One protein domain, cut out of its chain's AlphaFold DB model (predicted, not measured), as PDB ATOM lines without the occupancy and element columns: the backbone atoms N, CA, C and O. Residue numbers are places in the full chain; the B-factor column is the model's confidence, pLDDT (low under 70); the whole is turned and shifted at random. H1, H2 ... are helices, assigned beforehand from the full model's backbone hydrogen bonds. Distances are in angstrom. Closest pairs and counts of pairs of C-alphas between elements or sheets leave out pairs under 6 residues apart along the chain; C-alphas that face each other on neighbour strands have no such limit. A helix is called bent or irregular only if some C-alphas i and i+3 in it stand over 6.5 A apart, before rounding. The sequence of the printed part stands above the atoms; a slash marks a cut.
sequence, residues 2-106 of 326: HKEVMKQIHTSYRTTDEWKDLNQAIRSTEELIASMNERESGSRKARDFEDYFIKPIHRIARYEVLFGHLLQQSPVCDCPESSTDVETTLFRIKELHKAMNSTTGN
ATOM      1  N   HIS A   2     -23.927  18.508  46.153       62.56
ATOM      2  CA  HIS A   2     -23.253  17.238  46.469       62.56
ATOM      3  C   HIS A   2     -21.850  17.386  47.091       62.56
ATOM      4  O   HIS A   2     -21.627  16.906  48.191       62.56
ATOM      5  N   LYS A   3     -20.930  18.112  46.439       60.59
ATOM      6  CA  LYS A   3     -19.544  18.275  46.924       60.59
ATOM      7  C   LYS A   3     -19.448  18.878  48.331       60.59
ATOM      8  O   LYS A   3     -18.543  18.531  49.076       60.59
ATOM      9  N   GLU A   4     -20.375  19.761  48.688       65.06
ATOM     10  CA  GLU A   4     -20.376  20.426  49.993       65.06
ATOM     11  C   GLU A   4     -21.008  19.548  51.072       65.06
ATOM     12  O   GLU A   4     -20.474  19.451  52.167       65.06
ATOM     13  N   VAL A   5     -22.101  18.852  50.749       64.44
ATOM     14  CA  VAL A   5     -22.689  17.851  51.649       64.44
ATOM     15  C   VAL A   5     -21.663  16.764  51.945       64.44
ATOM     16  O   VAL A   5     -21.445  16.451  53.107       64.44
ATOM     17  N   MET A   6     -20.941  16.286  50.929       63.38
ATOM     18  CA  MET A   6     -19.838  15.345  51.123       63.38
ATOM     19  C   MET A   6     -18.723  15.954  51.966       63.38
ATOM     20  O   MET A   6     -18.242  15.290  52.865       63.38
ATOM     21  N   LYS A   7     -18.348  17.221  51.771       70.12
ATOM     22  CA  LYS A   7     -17.342  17.892  52.609       70.12
ATOM     23  C   LYS A   7     -17.761  17.977  54.084       70.12
ATOM     24  O   LYS A   7     -16.945  17.665  54.941       70.12
ATOM     25  N   GLN A   8     -19.011  18.349  54.368       62.16
ATOM     26  CA  GLN A   8     -19.577  18.410  55.724       62.16
ATOM     27  C   GLN A   8     -19.635  17.022  56.370       62.16
ATOM     28  O   GLN A   8     -19.231  16.833  57.517       62.16
ATOM     29  N   ILE A   9     -20.064  16.034  55.586       62.97
ATOM     30  CA  ILE A   9     -20.043  14.625  55.953       62.97
ATOM     31  C   ILE A   9     -18.606  14.204  56.270       62.97
ATOM     32  O   ILE A   9     -18.366  13.739  57.368       62.97
ATOM     33  N   HIS A  10     -17.625  14.478  55.411       63.00
ATOM     34  CA  HIS A  10     -16.214  14.142  55.630       63.00
ATOM     35  C   HIS A  10     -15.614  14.843  56.866       63.00
ATOM     36  O   HIS A  10     -14.786  14.256  57.565       63.00
ATOM     37  N   THR A  11     -16.027  16.081  57.169       63.88
ATOM     38  CA  THR A  11     -15.605  16.781  58.393       63.88
ATOM     39  C   THR A  11     -16.216  16.168  59.654       63.88
ATOM     40  O   THR A  11     -15.502  16.035  60.643       63.88
ATOM     41  N   SER A  12     -17.473  15.713  59.610       58.81
ATOM     42  CA  SER A  12     -18.121  14.974  60.710       58.81
ATOM     43  C   SER A  12     -17.695  13.494  60.789       58.81
ATOM     44  O   SER A  12     -17.665  12.904  61.865       58.81
ATOM     45  N   TYR A  13     -17.286  12.884  59.674       56.66
ATOM     46  CA  TYR A  13     -16.694  11.538  59.600       56.66
ATOM     47  C   TYR A  13     -15.319  11.486  60.267       56.66
ATOM     48  O   TYR A  13     -14.887  10.431  60.726       56.66
ATOM     49  N   ARG A  14     -14.604  12.619  60.316       51.50
ATOM     50  CA  ARG A  14     -13.324  12.720  61.027       51.50
ATOM     51  C   ARG A  14     -13.473  12.773  62.543       51.50
ATOM     52  O   ARG A  14     -12.521  12.410  63.219       51.50
ATOM     53  N   THR A  15     -14.608  13.220  63.073       55.38
ATOM     54  CA  THR A  15     -14.775  13.412  64.524       55.38
ATOM     55  C   THR A  15     -15.204  12.149  65.262       55.38
ATOM     56  O   THR A  15     -15.265  12.161  66.484       55.38
ATOM     57  N   THR A  16     -15.506  11.068  64.541       58.59
ATOM     58  CA  THR A  16     -16.239   9.941  65.112       58.59
ATOM     59  C   THR A  16     -15.723   8.627  64.516       58.59
ATOM     60  O   THR A  16     -16.261   8.129  63.529       58.59
ATOM     61  N   ASP A  17     -14.638   8.078  65.075       62.97
ATOM     62  CA  ASP A  17     -14.037   6.817  64.597       62.97
ATOM     63  C   ASP A  17     -15.029   5.638  64.627       62.97
ATOM     64  O   ASP A  17     -15.011   4.795  63.732       62.97
ATOM     65  N   GLU A  18     -16.004   5.677  65.539       67.62
ATOM     66  CA  GLU A  18     -17.119   4.723  65.643       67.62
ATOM     67  C   GLU A  18     -17.917   4.553  64.334       67.62
ATOM     68  O   GLU A  18     -18.429   3.473  64.039       67.62
ATOM     69  N   TRP A  19     -18.016   5.600  63.506       67.06
ATOM     70  CA  TRP A  19     -18.784   5.548  62.256       67.06
ATOM     71  C   TRP A  19     -18.041   4.844  61.126       67.06
ATOM     72  O   TRP A  19     -18.683   4.254  60.255       67.06
ATOM     73  N   LYS A  20     -16.702   4.868  61.132       72.44
ATOM     74  CA  LYS A  20     -15.899   4.092  60.173       72.44
ATOM     75  C   LYS A  20     -16.010   2.604  60.475       72.44
ATOM     76  O   LYS A  20     -16.192   1.818  59.546       72.44
ATOM     77  N   ASP A  21     -15.975   2.248  61.755       77.50
ATOM     78  CA  ASP A  21     -16.127   0.868  62.217       77.50
ATOM     79  C   ASP A  21     -17.524   0.327  61.890       77.50
ATOM     80  O   ASP A  21     -17.656  -0.779  61.361       77.50
ATOM     81  N   LEU A  22     -18.567   1.142  62.089       76.62
ATOM     82  CA  LEU A  22     -19.939   0.817  61.686       76.62
ATOM     83  C   LEU A  22     -20.053   0.597  60.166       76.62
ATOM     84  O   LEU A  22     -20.639  -0.392  59.726       76.62
ATOM     85  N   ASN A  23     -19.473   1.490  59.358       76.94
ATOM     86  CA  ASN A  23     -19.461   1.365  57.897       76.94
ATOM     87  C   ASN A  23     -18.746   0.083  57.445       76.94
ATOM     88  O   ASN A  23     -19.231  -0.637  56.572       76.94
ATOM     89  N   GLN A  24     -17.606  -0.230  58.062       81.00
ATOM     90  CA  GLN A  24     -16.838  -1.435  57.764       81.00
ATOM     91  C   GLN A  24     -17.593  -2.711  58.170       81.00
ATOM     92  O   GLN A  24     -17.570  -3.701  57.431       81.00
ATOM     93  N   ALA A  25     -18.306  -2.689  59.298       79.06
ATOM     94  CA  ALA A  25     -19.162  -3.790  59.735       79.06
ATOM     95  C   ALA A  25     -20.345  -4.018  58.775       79.06
ATOM     96  O   ALA A  25     -20.637  -5.159  58.414       79.06
ATOM     97  N   ILE A  26     -20.991  -2.949  58.296       78.19
ATOM     98  CA  ILE A  26     -22.073  -3.040  57.300       78.19
ATOM     99  C   ILE A  26     -21.556  -3.652  55.995       78.19
ATOM    100  O   ILE A  26     -22.157  -4.596  55.491       78.19
ATOM    101  N   ARG A  27     -20.399  -3.208  55.488       75.00
ATOM    102  CA  ARG A  27     -19.802  -3.800  54.276       75.00
ATOM    103  C   ARG A  27     -19.493  -5.285  54.456       75.00
ATOM    104  O   ARG A  27     -19.849  -6.091  53.603       75.00
ATOM    105  N   SER A  28     -18.900  -5.650  55.593       81.00
ATOM    106  CA  SER A  28     -18.534  -7.042  55.882       81.00
ATOM    107  C   SER A  28     -19.773  -7.944  55.990       81.00
ATOM    108  O   SER A  28     -19.774  -9.073  55.511       81.00
ATOM    109  N   THR A  29     -20.863  -7.446  56.582       80.19
ATOM    110  CA  THR A  29     -22.130  -8.192  56.691       80.19
ATOM    111  C   THR A  29     -22.875  -8.290  55.360       80.19
ATOM    112  O   THR A  29     -23.423  -9.348  55.053       80.19
ATOM    113  N   GLU A  30     -22.859  -7.244  54.532       76.25
ATOM    114  CA  GLU A  30     -23.413  -7.291  53.175       76.25
ATOM    115  C   GLU A  30     -22.664  -8.284  52.279       76.25
ATOM    116  O   GLU A  30     -23.306  -9.025  51.536       76.25
ATOM    117  N   GLU A  31     -21.333  -8.344  52.367       77.31
ATOM    118  CA  GLU A  31     -20.512  -9.316  51.632       77.31
ATOM    119  C   GLU A  31     -20.833 -10.757  52.046       77.31
ATOM    120  O   GLU A  31     -20.987 -11.626  51.184       77.31
ATOM    121  N   LEU A  32     -21.044 -11.000  53.342       78.56
ATOM    122  CA  LEU A  32     -21.495 -12.300  53.843       78.56
ATOM    123  C   LEU A  32     -22.887 -12.657  53.297       78.56
ATOM    124  O   LEU A  32     -23.068 -13.742  52.747       78.56
ATOM    125  N   ILE A  33     -23.854 -11.736  53.357       77.12
ATOM    126  CA  ILE A  33     -25.225 -11.959  52.860       77.12
ATOM    127  C   ILE A  33     -25.253 -12.154  51.336       77.12
ATOM    128  O   ILE A  33     -26.041 -12.959  50.832       77.12
ATOM    129  N   ALA A  34     -24.413 -11.431  50.594       70.81
ATOM    130  CA  ALA A  34     -24.281 -11.571  49.148       70.81
ATOM    131  C   ALA A  34     -23.633 -12.907  48.768       70.81
ATOM    132  O   ALA A  34     -24.088 -13.540  47.823       70.81
ATOM    133  N   SER A  35     -22.639 -13.380  49.530       69.12
ATOM    134  CA  SER A  35     -22.040 -14.704  49.309       69.12
ATOM    135  C   SER A  35     -23.026 -15.851  49.571       69.12
ATOM    136  O   SER A  35     -22.967 -16.879  48.907       69.12
ATOM    137  N   MET A  36     -23.979 -15.659  50.492       69.69
ATOM    138  CA  MET A  36     -25.039 -16.631  50.788       69.69
ATOM    139  C   MET A  36     -26.188 -16.611  49.770       69.69
ATOM    140  O   MET A  36     -26.940 -17.579  49.672       69.69
ATOM    141  N   ASN A  37     -26.347 -15.521  49.018       64.88
ATOM    142  CA  ASN A  37     -27.347 -15.388  47.965       64.88
ATOM    143  C   ASN A  37     -26.654 -15.420  46.596       64.88
ATOM    144  O   ASN A  37     -26.423 -14.376  45.997       64.88
ATOM    145  N   GLU A  38     -26.421 -16.611  46.037       60.28
ATOM    146  CA  GLU A  38     -25.912 -16.810  44.659       60.28
ATOM    147  C   GLU A  38     -26.829 -16.247  43.546       60.28
ATOM    148  O   GLU A  38     -26.590 -16.438  42.355       60.28
ATOM    149  N   ARG A  39     -27.914 -15.552  43.897       56.16
ATOM    150  CA  ARG A  39     -28.791 -14.898  42.929       56.16
ATOM    151  C   ARG A  39     -28.269 -13.499  42.672       56.16
ATOM    152  O   ARG A  39     -28.252 -12.675  43.582       56.16
ATOM    153  N   GLU A  40     -27.919 -13.237  41.416       54.12
ATOM    154  CA  GLU A  40     -27.621 -11.925  40.834       54.12
ATOM    155  C   GLU A  40     -28.748 -10.903  41.091       54.12
ATOM    156  O   GLU A  40     -29.496 -10.496  40.205       54.12
ATOM    157  N   SER A  41     -28.898 -10.439  42.325       47.78
ATOM    158  CA  SER A  41     -29.779  -9.332  42.660       47.78
ATOM    159  C   SER A  41     -28.973  -8.045  42.554       47.78
ATOM    160  O   SER A  41     -28.575  -7.467  43.563       47.78
ATOM    161  N   GLY A  42     -28.750  -7.609  41.311       48.69
ATOM    162  CA  GLY A  42     -28.525  -6.218  40.916       48.69
ATOM    163  C   GLY A  42     -27.634  -5.388  41.844       48.69
ATOM    164  O   GLY A  42     -28.116  -4.747  42.776       48.69
ATOM    165  N   SER A  43     -26.350  -5.334  41.495       49.59
ATOM    166  CA  SER A  43     -25.231  -4.540  42.037       49.59
ATOM    167  C   SER A  43     -25.457  -3.008  42.158       49.59
ATOM    168  O   SER A  43     -24.619  -2.201  41.755       49.59
ATOM    169  N   ARG A  44     -26.580  -2.540  42.705       54.53
ATOM    170  CA  ARG A  44     -26.887  -1.106  42.869       54.53
ATOM    171  C   ARG A  44     -27.480  -0.755  44.232       54.53
ATOM    172  O   ARG A  44     -28.178   0.250  44.368       54.53
ATOM    173  N   LYS A  45     -27.200  -1.554  45.262       58.91
ATOM    174  CA  LYS A  45     -27.423  -1.122  46.645       58.91
ATOM    175  C   LYS A  45     -26.238  -0.253  47.068       58.91
ATOM    176  O   LYS A  45     -25.095  -0.662  46.920       58.91
ATOM    177  N   ALA A  46     -26.548   0.976  47.472       55.31
ATOM    178  CA  ALA A  46     -25.619   1.936  48.067       55.31
ATOM    179  C   ALA A  46     -24.824   1.260  49.190       55.31
ATOM    180  O   ALA A  46     -25.454   0.761  50.120       55.31
ATOM    181  N   ARG A  47     -23.495   1.227  49.070       63.19
ATOM    182  CA  ARG A  47     -22.602   0.457  49.963       63.19
ATOM    183  C   ARG A  47     -21.975   1.302  51.069       63.19
ATOM    184  O   ARG A  47     -21.281   0.776  51.931       63.19
ATOM    185  N   ASP A  48     -22.192   2.611  51.018       67.62
ATOM    186  CA  ASP A  48     -21.669   3.561  51.990       67.62
ATOM    187  C   ASP A  48     -22.788   4.478  52.485       67.62
ATOM    188  O   ASP A  48     -23.695   4.825  51.724       67.62
ATOM    189  N   PHE A  49     -22.733   4.911  53.743       67.62
ATOM    190  CA  PHE A  49     -23.656   5.920  54.269       67.62
ATOM    191  C   PHE A  49     -23.647   7.194  53.418       67.62
ATOM    192  O   PHE A  49     -24.697   7.811  53.231       67.62
ATOM    193  N   GLU A  50     -22.507   7.558  52.831       67.56
ATOM    194  CA  GLU A  50     -22.421   8.681  51.891       67.56
ATOM    195  C   GLU A  50     -23.354   8.509  50.675       67.56
ATOM    196  O   GLU A  50     -24.073   9.438  50.287       67.56
ATOM    197  N   ASP A  51     -23.459   7.283  50.152       74.12
ATOM    198  CA  ASP A  51     -24.396   6.927  49.082       74.12
ATOM    199  C   ASP A  51     -25.861   6.933  49.554       74.12
ATOM    200  O   ASP A  51     -26.780   6.982  48.732       74.12
ATOM    201  N   TYR A  52     -26.131   6.872  50.860       76.31
ATOM    202  CA  TYR A  52     -27.480   7.070  51.398       76.31
ATOM    203  C   TYR A  52     -27.825   8.556  51.525       76.31
ATOM    204  O   TYR A  52     -28.935   8.944  51.149       76.31
ATOM    205  N   PHE A  53     -26.884   9.397  51.959       72.75
ATOM    206  CA  PHE A  53     -27.099  10.844  52.096       72.75
ATOM    207  C   PHE A  53     -27.299  11.560  50.758       72.75
ATOM    208  O   PHE A  53     -27.996  12.574  50.689       72.75
ATOM    209  N   ILE A  54     -26.764  11.010  49.667       77.69
ATOM    210  CA  ILE A  54     -26.950  11.574  48.328       77.69
ATOM    211  C   ILE A  54     -28.310  11.225  47.697       77.69
ATOM    212  O   ILE A  54     -28.765  11.902  46.772       77.69
ATOM    213  N   LYS A  55     -29.010  10.188  48.180       81.25
ATOM    214  CA  LYS A  55     -30.277   9.730  47.574       81.25
ATOM    215  C   LYS A  55     -31.387  10.788  47.590       81.25
ATOM    216  O   LYS A  55     -32.009  10.953  46.541       81.25
ATOM    217  N   PRO A  56     -31.659  11.521  48.689       79.88
ATOM    218  CA  PRO A  56     -32.666  12.589  48.694       79.88
ATOM    219  C   PRO A  56     -32.342  13.709  47.698       79.88
ATOM    220  O   PRO A  56     -33.223  14.168  46.975       79.88
ATOM    221  N   ILE A  57     -31.059  14.068  47.595       79.38
ATOM    222  CA  ILE A  57     -30.542  15.037  46.621       79.38
ATOM    223  C   ILE A  57     -30.784  14.550  45.189       79.38
ATOM    224  O   ILE A  57     -31.246  15.302  44.339       79.38
ATOM    225  N   HIS A  58     -30.516  13.279  44.904       81.94
ATOM    226  CA  HIS A  58     -30.777  12.711  43.584       81.94
ATOM    227  C   HIS A  58     -32.267  12.547  43.288       81.94
ATOM    228  O   HIS A  58     -32.675  12.608  42.129       81.94
ATOM    229  N   ARG A  59     -33.093  12.338  44.314       84.00
ATOM    230  CA  ARG A  59     -34.532  12.121  44.160       84.00
ATOM    231  C   ARG A  59     -35.230  13.355  43.594       84.00
ATOM    232  O   ARG A  59     -36.046  13.204  42.692       84.00
ATOM    233  N   ILE A  60     -34.867  14.552  44.055       83.75
ATOM    234  CA  ILE A  60     -35.472  15.793  43.553       83.75
ATOM    235  C   ILE A  60     -35.110  16.066  42.086       83.75
ATOM    236  O   ILE A  60     -35.994  16.365  41.291       83.75
ATOM    237  N   ALA A  61     -33.855  15.824  41.692       84.31
ATOM    238  CA  ALA A  61     -33.406  15.968  40.308       84.31
ATOM    239  C   ALA A  61     -34.062  14.931  39.378       84.31
ATOM    240  O   ALA A  61     -34.387  15.224  38.230       84.31
ATOM    241  N   ARG A  62     -34.313  13.710  39.872       87.75
ATOM    242  CA  ARG A  62     -35.044  12.680  39.115       87.75
ATOM    243  C   ARG A  62     -36.510  13.040  38.896       87.75
ATOM    244  O   ARG A  62     -37.044  12.702  37.844       87.75
ATOM    245  N   TYR A  63     -37.156  13.712  39.851       88.94
ATOM    246  CA  TYR A  63     -38.548  14.130  39.687       88.94
ATOM    247  C   TYR A  63     -38.720  15.158  38.571       88.94
ATOM    248  O   TYR A  63     -39.659  15.029  37.795       88.94
ATOM    249  N   GLU A  64     -37.797  16.107  38.414       86.06
ATOM    250  CA  GLU A  64     -37.845  17.058  37.293       86.06
ATOM    251  C   GLU A  64     -37.871  16.357  35.935       86.06
ATOM    252  O   GLU A  64     -38.647  16.721  35.052       86.06
ATOM    253  N   VAL A  65     -37.029  15.334  35.783       88.44
ATOM    254  CA  VAL A  65     -36.933  14.542  34.556       88.44
ATOM    255  C   VAL A  65     -38.199  13.707  34.359       88.44
ATOM    256  O   VAL A  65     -38.767  13.705  33.271       88.44
ATOM    257  N   LEU A  66     -38.688  13.048  35.414       88.94
ATOM    258  CA  LEU A  66     -39.884  12.205  35.354       88.94
ATOM    259  C   LEU A  66     -41.137  13.001  34.974       88.94
ATOM    260  O   LEU A  66     -41.863  12.593  34.075       88.94
ATOM    261  N   PHE A  67     -41.367  14.150  35.611       85.62
ATOM    262  CA  PHE A  67     -42.496  15.023  35.281       85.62
ATOM    263  C   PHE A  67     -42.340  15.669  33.898       85.62
ATOM    264  O   PHE A  67     -43.330  15.849  33.194       85.62
ATOM    265  N   GLY A  68     -41.108  15.953  33.461       85.44
ATOM    266  CA  GLY A  68     -40.838  16.385  32.089       85.44
ATOM    267  C   GLY A  68     -41.241  15.337  31.047       85.44
ATOM    268  O   GLY A  68     -41.868  15.679  30.048       85.44
ATOM    269  N   HIS A  69     -40.938  14.061  31.293       86.62
ATOM    270  CA  HIS A  69     -41.367  12.965  30.420       86.62
ATOM    271  C   HIS A  69     -42.869  12.683  30.509       86.62
ATOM    272  O   HIS A  69     -43.485  12.386  29.489       86.62
ATOM    273  N   LEU A  70     -43.470  12.826  31.693       84.94
ATOM    274  CA  LEU A  70     -44.914  12.683  31.880       84.94
ATOM    275  C   LEU A  70     -45.683  13.679  30.999       84.94
ATOM    276  O   LEU A  70     -46.630  13.291  30.326       84.94
ATOM    277  N   LEU A  71     -45.225  14.932  30.930       81.94
ATOM    278  CA  LEU A  71     -45.814  15.954  30.055       81.94
ATOM    279  C   LEU A  71     -45.599  15.680  28.564       81.94
ATOM    280  O   LEU A  71     -46.436  16.049  27.749       81.94
ATOM    281  N   GLN A  72     -44.499  15.024  28.186       83.19
ATOM    282  CA  GLN A  72     -44.286  14.608  26.793       83.19
ATOM    283  C   GLN A  72     -45.241  13.488  26.365       83.19
ATOM    284  O   GLN A  72     -45.551  13.377  25.182       83.19
ATOM    285  N   GLN A  73     -45.672  12.646  27.308       80.31
ATOM    286  CA  GLN A  73     -46.515  11.477  27.045       80.31
ATOM    287  C   GLN A  73     -48.010  11.719  27.298       80.31
ATOM    288  O   GLN A  73     -48.822  10.960  26.782       80.31
ATOM    289  N   SER A  74     -48.371  12.755  28.058       72.50
ATOM    290  CA  SER A  74     -49.753  13.141  28.362       72.50
ATOM    291  C   SER A  74     -50.125  14.413  27.591       72.50
ATOM    292  O   SER A  74     -49.915  15.513  28.108       72.50
ATOM    293  N   PRO A  75     -50.662  14.316  26.363       66.12
ATOM    294  CA  PRO A  75     -51.088  15.492  25.621       66.12
ATOM    295  C   PRO A  75     -52.319  16.148  26.274       66.12
ATOM    296  O   PRO A  75     -53.179  15.487  26.856       66.12
ATOM    297  N   VAL A  76     -52.436  17.472  26.124       67.94
ATOM    298  CA  VAL A  76     -53.510  18.308  26.709       67.94
ATOM    299  C   VAL A  76     -54.924  17.839  26.318       67.94
ATOM    300  O   VAL A  76     -55.901  18.171  26.987       67.94
ATOM    301  N   CYS A  77     -55.046  17.065  25.237       66.06
ATOM    302  CA  CYS A  77     -56.312  16.553  24.730       66.06
ATOM    303  C   CYS A  77     -56.949  15.439  25.578       66.06
ATOM    304  O   CYS A  77     -58.159  15.266  25.456       66.06
ATOM    305  N   ASP A  78     -56.197  14.727  26.427       73.50
ATOM    306  CA  ASP A  78     -56.758  13.635  27.241       73.50
ATOM    307  C   ASP A  78     -57.457  14.173  28.500       73.50
ATOM    308  O   ASP A  78     -58.634  13.898  28.725       73.50
ATOM    309  N   CYS A  79     -56.759  15.004  29.285       75.69
ATOM    310  CA  CYS A  79     -57.294  15.696  30.463       75.69
ATOM    311  C   CYS A  79     -56.578  17.050  30.654       75.69
ATOM    312  O   CYS A  79     -55.474  17.077  31.212       75.69
ATOM    313  N   PRO A  80     -57.180  18.188  30.256       78.25
ATOM    314  CA  PRO A  80     -56.515  19.491  30.331       78.25
ATOM    315  C   PRO A  80     -56.197  19.914  31.772       78.25
ATOM    316  O   PRO A  80     -55.135  20.473  32.020       78.25
ATOM    317  N   GLU A  81     -57.072  19.589  32.728       77.94
ATOM    318  CA  GLU A  81     -56.890  19.897  34.155       77.94
ATOM    319  C   GLU A  81     -55.654  19.190  34.738       77.94
ATOM    320  O   GLU A  81     -54.773  19.827  35.318       77.94
ATOM    321  N   SER A  82     -55.510  17.891  34.466       80.31
ATOM    322  CA  SER A  82     -54.354  17.113  34.923       80.31
ATOM    323  C   SER A  82     -53.047  17.580  34.275       80.31
ATOM    324  O   SER A  82     -52.031  17.678  34.961       80.31
ATOM    325  N   SER A  83     -53.069  17.935  32.986       80.75
ATOM    326  CA  SER A  83     -51.895  18.496  32.306       80.75
ATOM    327  C   SER A  83     -51.449  19.812  32.951       80.75
ATOM    328  O   SER A  83     -50.260  19.992  33.214       80.75
ATOM    329  N   THR A  84     -52.388  20.711  33.277       81.88
ATOM    330  CA  THR A  84     -52.061  21.976  33.954       81.88
ATOM    331  C   THR A  84     -51.523  21.766  35.372       81.88
ATOM    332  O   THR A  84     -50.575  22.440  35.784       81.88
ATOM    333  N   ASP A  85     -52.045  20.788  36.111       82.62
ATOM    334  CA  ASP A  85     -51.551  20.454  37.453       82.62
ATOM    335  C   ASP A  85     -50.130  19.873  37.418       82.62
ATOM    336  O   ASP A  85     -49.284  20.198  38.256       82.62
ATOM    337  N   VAL A  86     -49.826  19.047  36.417       84.75
ATOM    338  CA  VAL A  86     -48.478  18.503  36.216       84.75
ATOM    339  C   VAL A  86     -47.495  19.603  35.807       84.75
ATOM    340  O   VAL A  86     -46.385  19.651  36.343       84.75
ATOM    341  N   GLU A  87     -47.881  20.517  34.914       82.88
ATOM    342  CA  GLU A  87     -47.051  21.661  34.512       82.88
ATOM    343  C   GLU A  87     -46.731  22.587  35.690       82.88
ATOM    344  O   GLU A  87     -45.567  22.942  35.907       82.88
ATOM    345  N   THR A  88     -47.740  22.937  36.493       83.31
ATOM    346  CA  THR A  88     -47.548  23.771  37.690       83.31
ATOM    347  C   THR A  88     -46.662  23.072  38.719       83.31
ATOM    348  O   THR A  88     -45.775  23.695  39.308       83.31
ATOM    349  N   THR A  89     -46.829  21.761  38.903       84.38
ATOM    350  CA  THR A  89     -45.990  20.962  39.806       84.38
ATOM    351  C   THR A  89     -44.545  20.879  39.313       84.38
ATOM    352  O   THR A  89     -43.617  21.067  40.100       84.38
ATOM    353  N   LEU A  90     -44.323  20.671  38.012       86.44
ATOM    354  CA  LEU A  90     -42.986  20.662  37.417       86.44
ATOM    355  C   LEU A  90     -42.287  22.015  37.573       86.44
ATOM    356  O   LEU A  90     -41.108  22.062  37.927       86.44
ATOM    357  N   PHE A  91     -43.008  23.111  37.329       83.88
ATOM    358  CA  PHE A  91     -42.490  24.459  37.544       83.88
ATOM    359  C   PHE A  91     -42.025  24.644  38.997       83.88
ATOM    360  O   PHE A  91     -40.893  25.066  39.233       83.88
ATOM    361  N   ARG A  92     -42.848  24.218  39.964       81.06
ATOM    362  CA  ARG A  92     -42.535  24.293  41.400       81.06
ATOM    363  C   ARG A  92     -41.314  23.462  41.792       81.06
ATOM    364  O   ARG A  92     -40.479  23.933  42.560       81.06
ATOM    365  N   ILE A  93     -41.176  22.243  41.268       85.31
ATOM    366  CA  ILE A  93     -40.012  21.389  41.563       85.31
ATOM    367  C   ILE A  93     -38.727  22.019  41.006       85.31
ATOM    368  O   ILE A  93     -37.713  22.032  41.703       85.31
ATOM    369  N   LYS A  94     -38.778  22.598  39.799       84.38
ATOM    370  CA  LYS A  94     -37.632  23.289  39.184       84.38
ATOM    371  C   LYS A  94     -37.205  24.526  39.958       84.38
ATOM    372  O   LYS A  94     -36.011  24.751  40.163       84.38
ATOM    373  N   GLU A  95     -38.171  25.327  40.394       81.75
ATOM    374  CA  GLU A  95     -37.910  26.485  41.241       81.75
ATOM    375  C   GLU A  95     -37.249  26.059  42.555       81.75
ATOM    376  O   GLU A  95     -36.180  26.564  42.899       81.75
ATOM    377  N   LEU A  96     -37.815  25.054  43.231       80.06
ATOM    378  CA  LEU A  96     -37.281  24.492  44.469       80.06
ATOM    379  C   LEU A  96     -35.843  23.980  44.301       80.06
ATOM    380  O   LEU A  96     -34.970  24.283  45.116       80.06
ATOM    381  N   HIS A  97     -35.571  23.222  43.239       81.50
ATOM    382  CA  HIS A  97     -34.244  22.677  42.974       81.50
ATOM    383  C   HIS A  97     -33.227  23.778  42.655       81.50
ATOM    384  O   HIS A  97     -32.103  23.742  43.162       81.50
ATOM    385  N   LYS A  98     -33.617  24.798  41.879       82.44
ATOM    386  CA  LYS A  98     -32.788  25.986  41.637       82.44
ATOM    387  C   LYS A  98     -32.466  26.697  42.950       82.44
ATOM    388  O   LYS A  98     -31.301  26.977  43.214       82.44
ATOM    389  N   ALA A  99     -33.471  26.920  43.790       75.19
ATOM    390  CA  ALA A  99     -33.339  27.608  45.067       75.19
ATOM    391  C   ALA A  99     -32.421  26.847  46.046       75.19
ATOM    392  O   ALA A  99     -31.516  27.423  46.654       75.19
ATOM    393  N   MET A 100     -32.573  25.525  46.116       77.56
ATOM    394  CA  MET A 100     -31.713  24.628  46.890       77.56
ATOM    395  C   MET A 100     -30.266  24.601  46.359       77.56
ATOM    396  O   MET A 100     -29.300  24.572  47.124       77.56
ATOM    397  N   ASN A 101     -30.080  24.681  45.041       79.38
ATOM    398  CA  ASN A 101     -28.747  24.816  44.456       79.38
ATOM    399  C   ASN A 101     -28.123  26.187  44.770       79.38
ATOM    400  O   ASN A 101     -26.937  26.247  45.092       79.38
ATOM    401  N   SER A 102     -28.911  27.267  44.781       73.81
ATOM    402  CA  SER A 102     -28.472  28.630  45.120       73.81
ATOM    403  C   SER A 102     -28.124  28.853  46.601       73.81
ATOM    404  O   SER A 102     -27.533  29.885  46.939       73.81
ATOM    405  N   THR A 103     -28.486  27.926  47.492       68.19
ATOM    406  CA  THR A 103     -28.121  27.943  48.924       68.19
ATOM    407  C   THR A 103     -26.964  27.007  49.273       68.19
ATOM    408  O   THR A 103     -26.485  27.017  50.408       68.19
ATOM    409  N   THR A 104     -26.456  26.241  48.301       68.00
ATOM    410  CA  THR A 104     -25.288  25.369  48.489       68.00
ATOM    411  C   THR A 104     -24.091  26.175  49.005       68.00
ATOM    412  O   THR A 104     -23.667  27.122  48.351       68.00
ATOM    413  N   GLY A 105     -23.504  25.752  50.128       67.00
ATOM    414  CA  GLY A 105     -22.296  26.361  50.708       67.00
ATOM    415  C   GLY A 105     -22.552  27.209  51.950       67.00
ATOM    416  O   GLY A 105     -21.666  27.323  52.788       67.00
ATOM    417  N   ASN A 106     -23.773  27.728  52.125       76.00
ATOM    418  CA  ASN A 106     -24.105  28.635  53.223       76.00
ATOM    419  C   ASN A 106     -25.278  28.084  54.038       76.00
ATOM    420  O   ASN A 106     -26.442  28.324  53.713       76.00
TER     421      ASN A 106
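AT A GLANCE: This is residues 2 to 106 of the 326 residues of the protein "DH domain-containing protein" of Monilinia fructigena (UniProt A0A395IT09). A long helical hairpin of H3 and H4, opened as a V, makes one end of a flat, open frame; at the other end H1 and H2 meet as a corner, H1 reaching back to H3 near its start. Residues 31 to 44, of which 31 to 36 belong to H2, stand free and stick out from the rest, as do residues 11 to 18, of which 11 to 13 belong to H1. The printed part has 105 residues with four named helices, H1 to H4 in chain order, and no named strand: all helix. The whole is extended, with a radius of gyration of the C-alphas of 19.9 A and spans of 56 by 44 by 15 A.

HOW THE PARTS SIT: H3, residues 49 to 73, has a kink of 40 degrees near residue 57 and is only just irregular, C-alphas 53 and 56 being 6.8 A apart. With residues 60 to 71 alone it touches H4, residues 80 to 102; the closest C-alphas, of Phe 67 and Leu 90, are 6.0 A apart. This hairpin runs opposite ways at a shallow tilt of 34 degrees, only just short of steep. With residues 50 to 57 alone H3 touches H1, residues 2 to 13, closest at the C-alphas of His 2 and Ile 54, 7.0 A. H2, residues 17 to 36, is close to H3 but not clearly touching, closest at the C-alphas of Asn 23 and Phe 49, 7.2 A. H1 and H2 are each apart from H4. Each O i to N i+4 pair is within hydrogen-bond range in H1, H2 and H4; in H3 16 of 21 are.

IN THESE COORDINATES: H3 is 36.0 A long, H4 33.0 A, H2 29.4 A and H1 15.7 A. H1 begins at C-alpha 2 (-23.253, 17.238, 46.469), and H4 ends at C-alpha 102 (-28.472, 28.630, 45.120).

THE WHOLE: The two C-alphas farthest apart, of Asp 17 and Cys 77, are 58.9 A apart. The printed part has no cut; the link from H2 to H3, residues 37 to 48, is long. The mean pLDDT of the printed part is 73.4, with 39 residues under 70, among them residues 8 to 19 and 35 to 50.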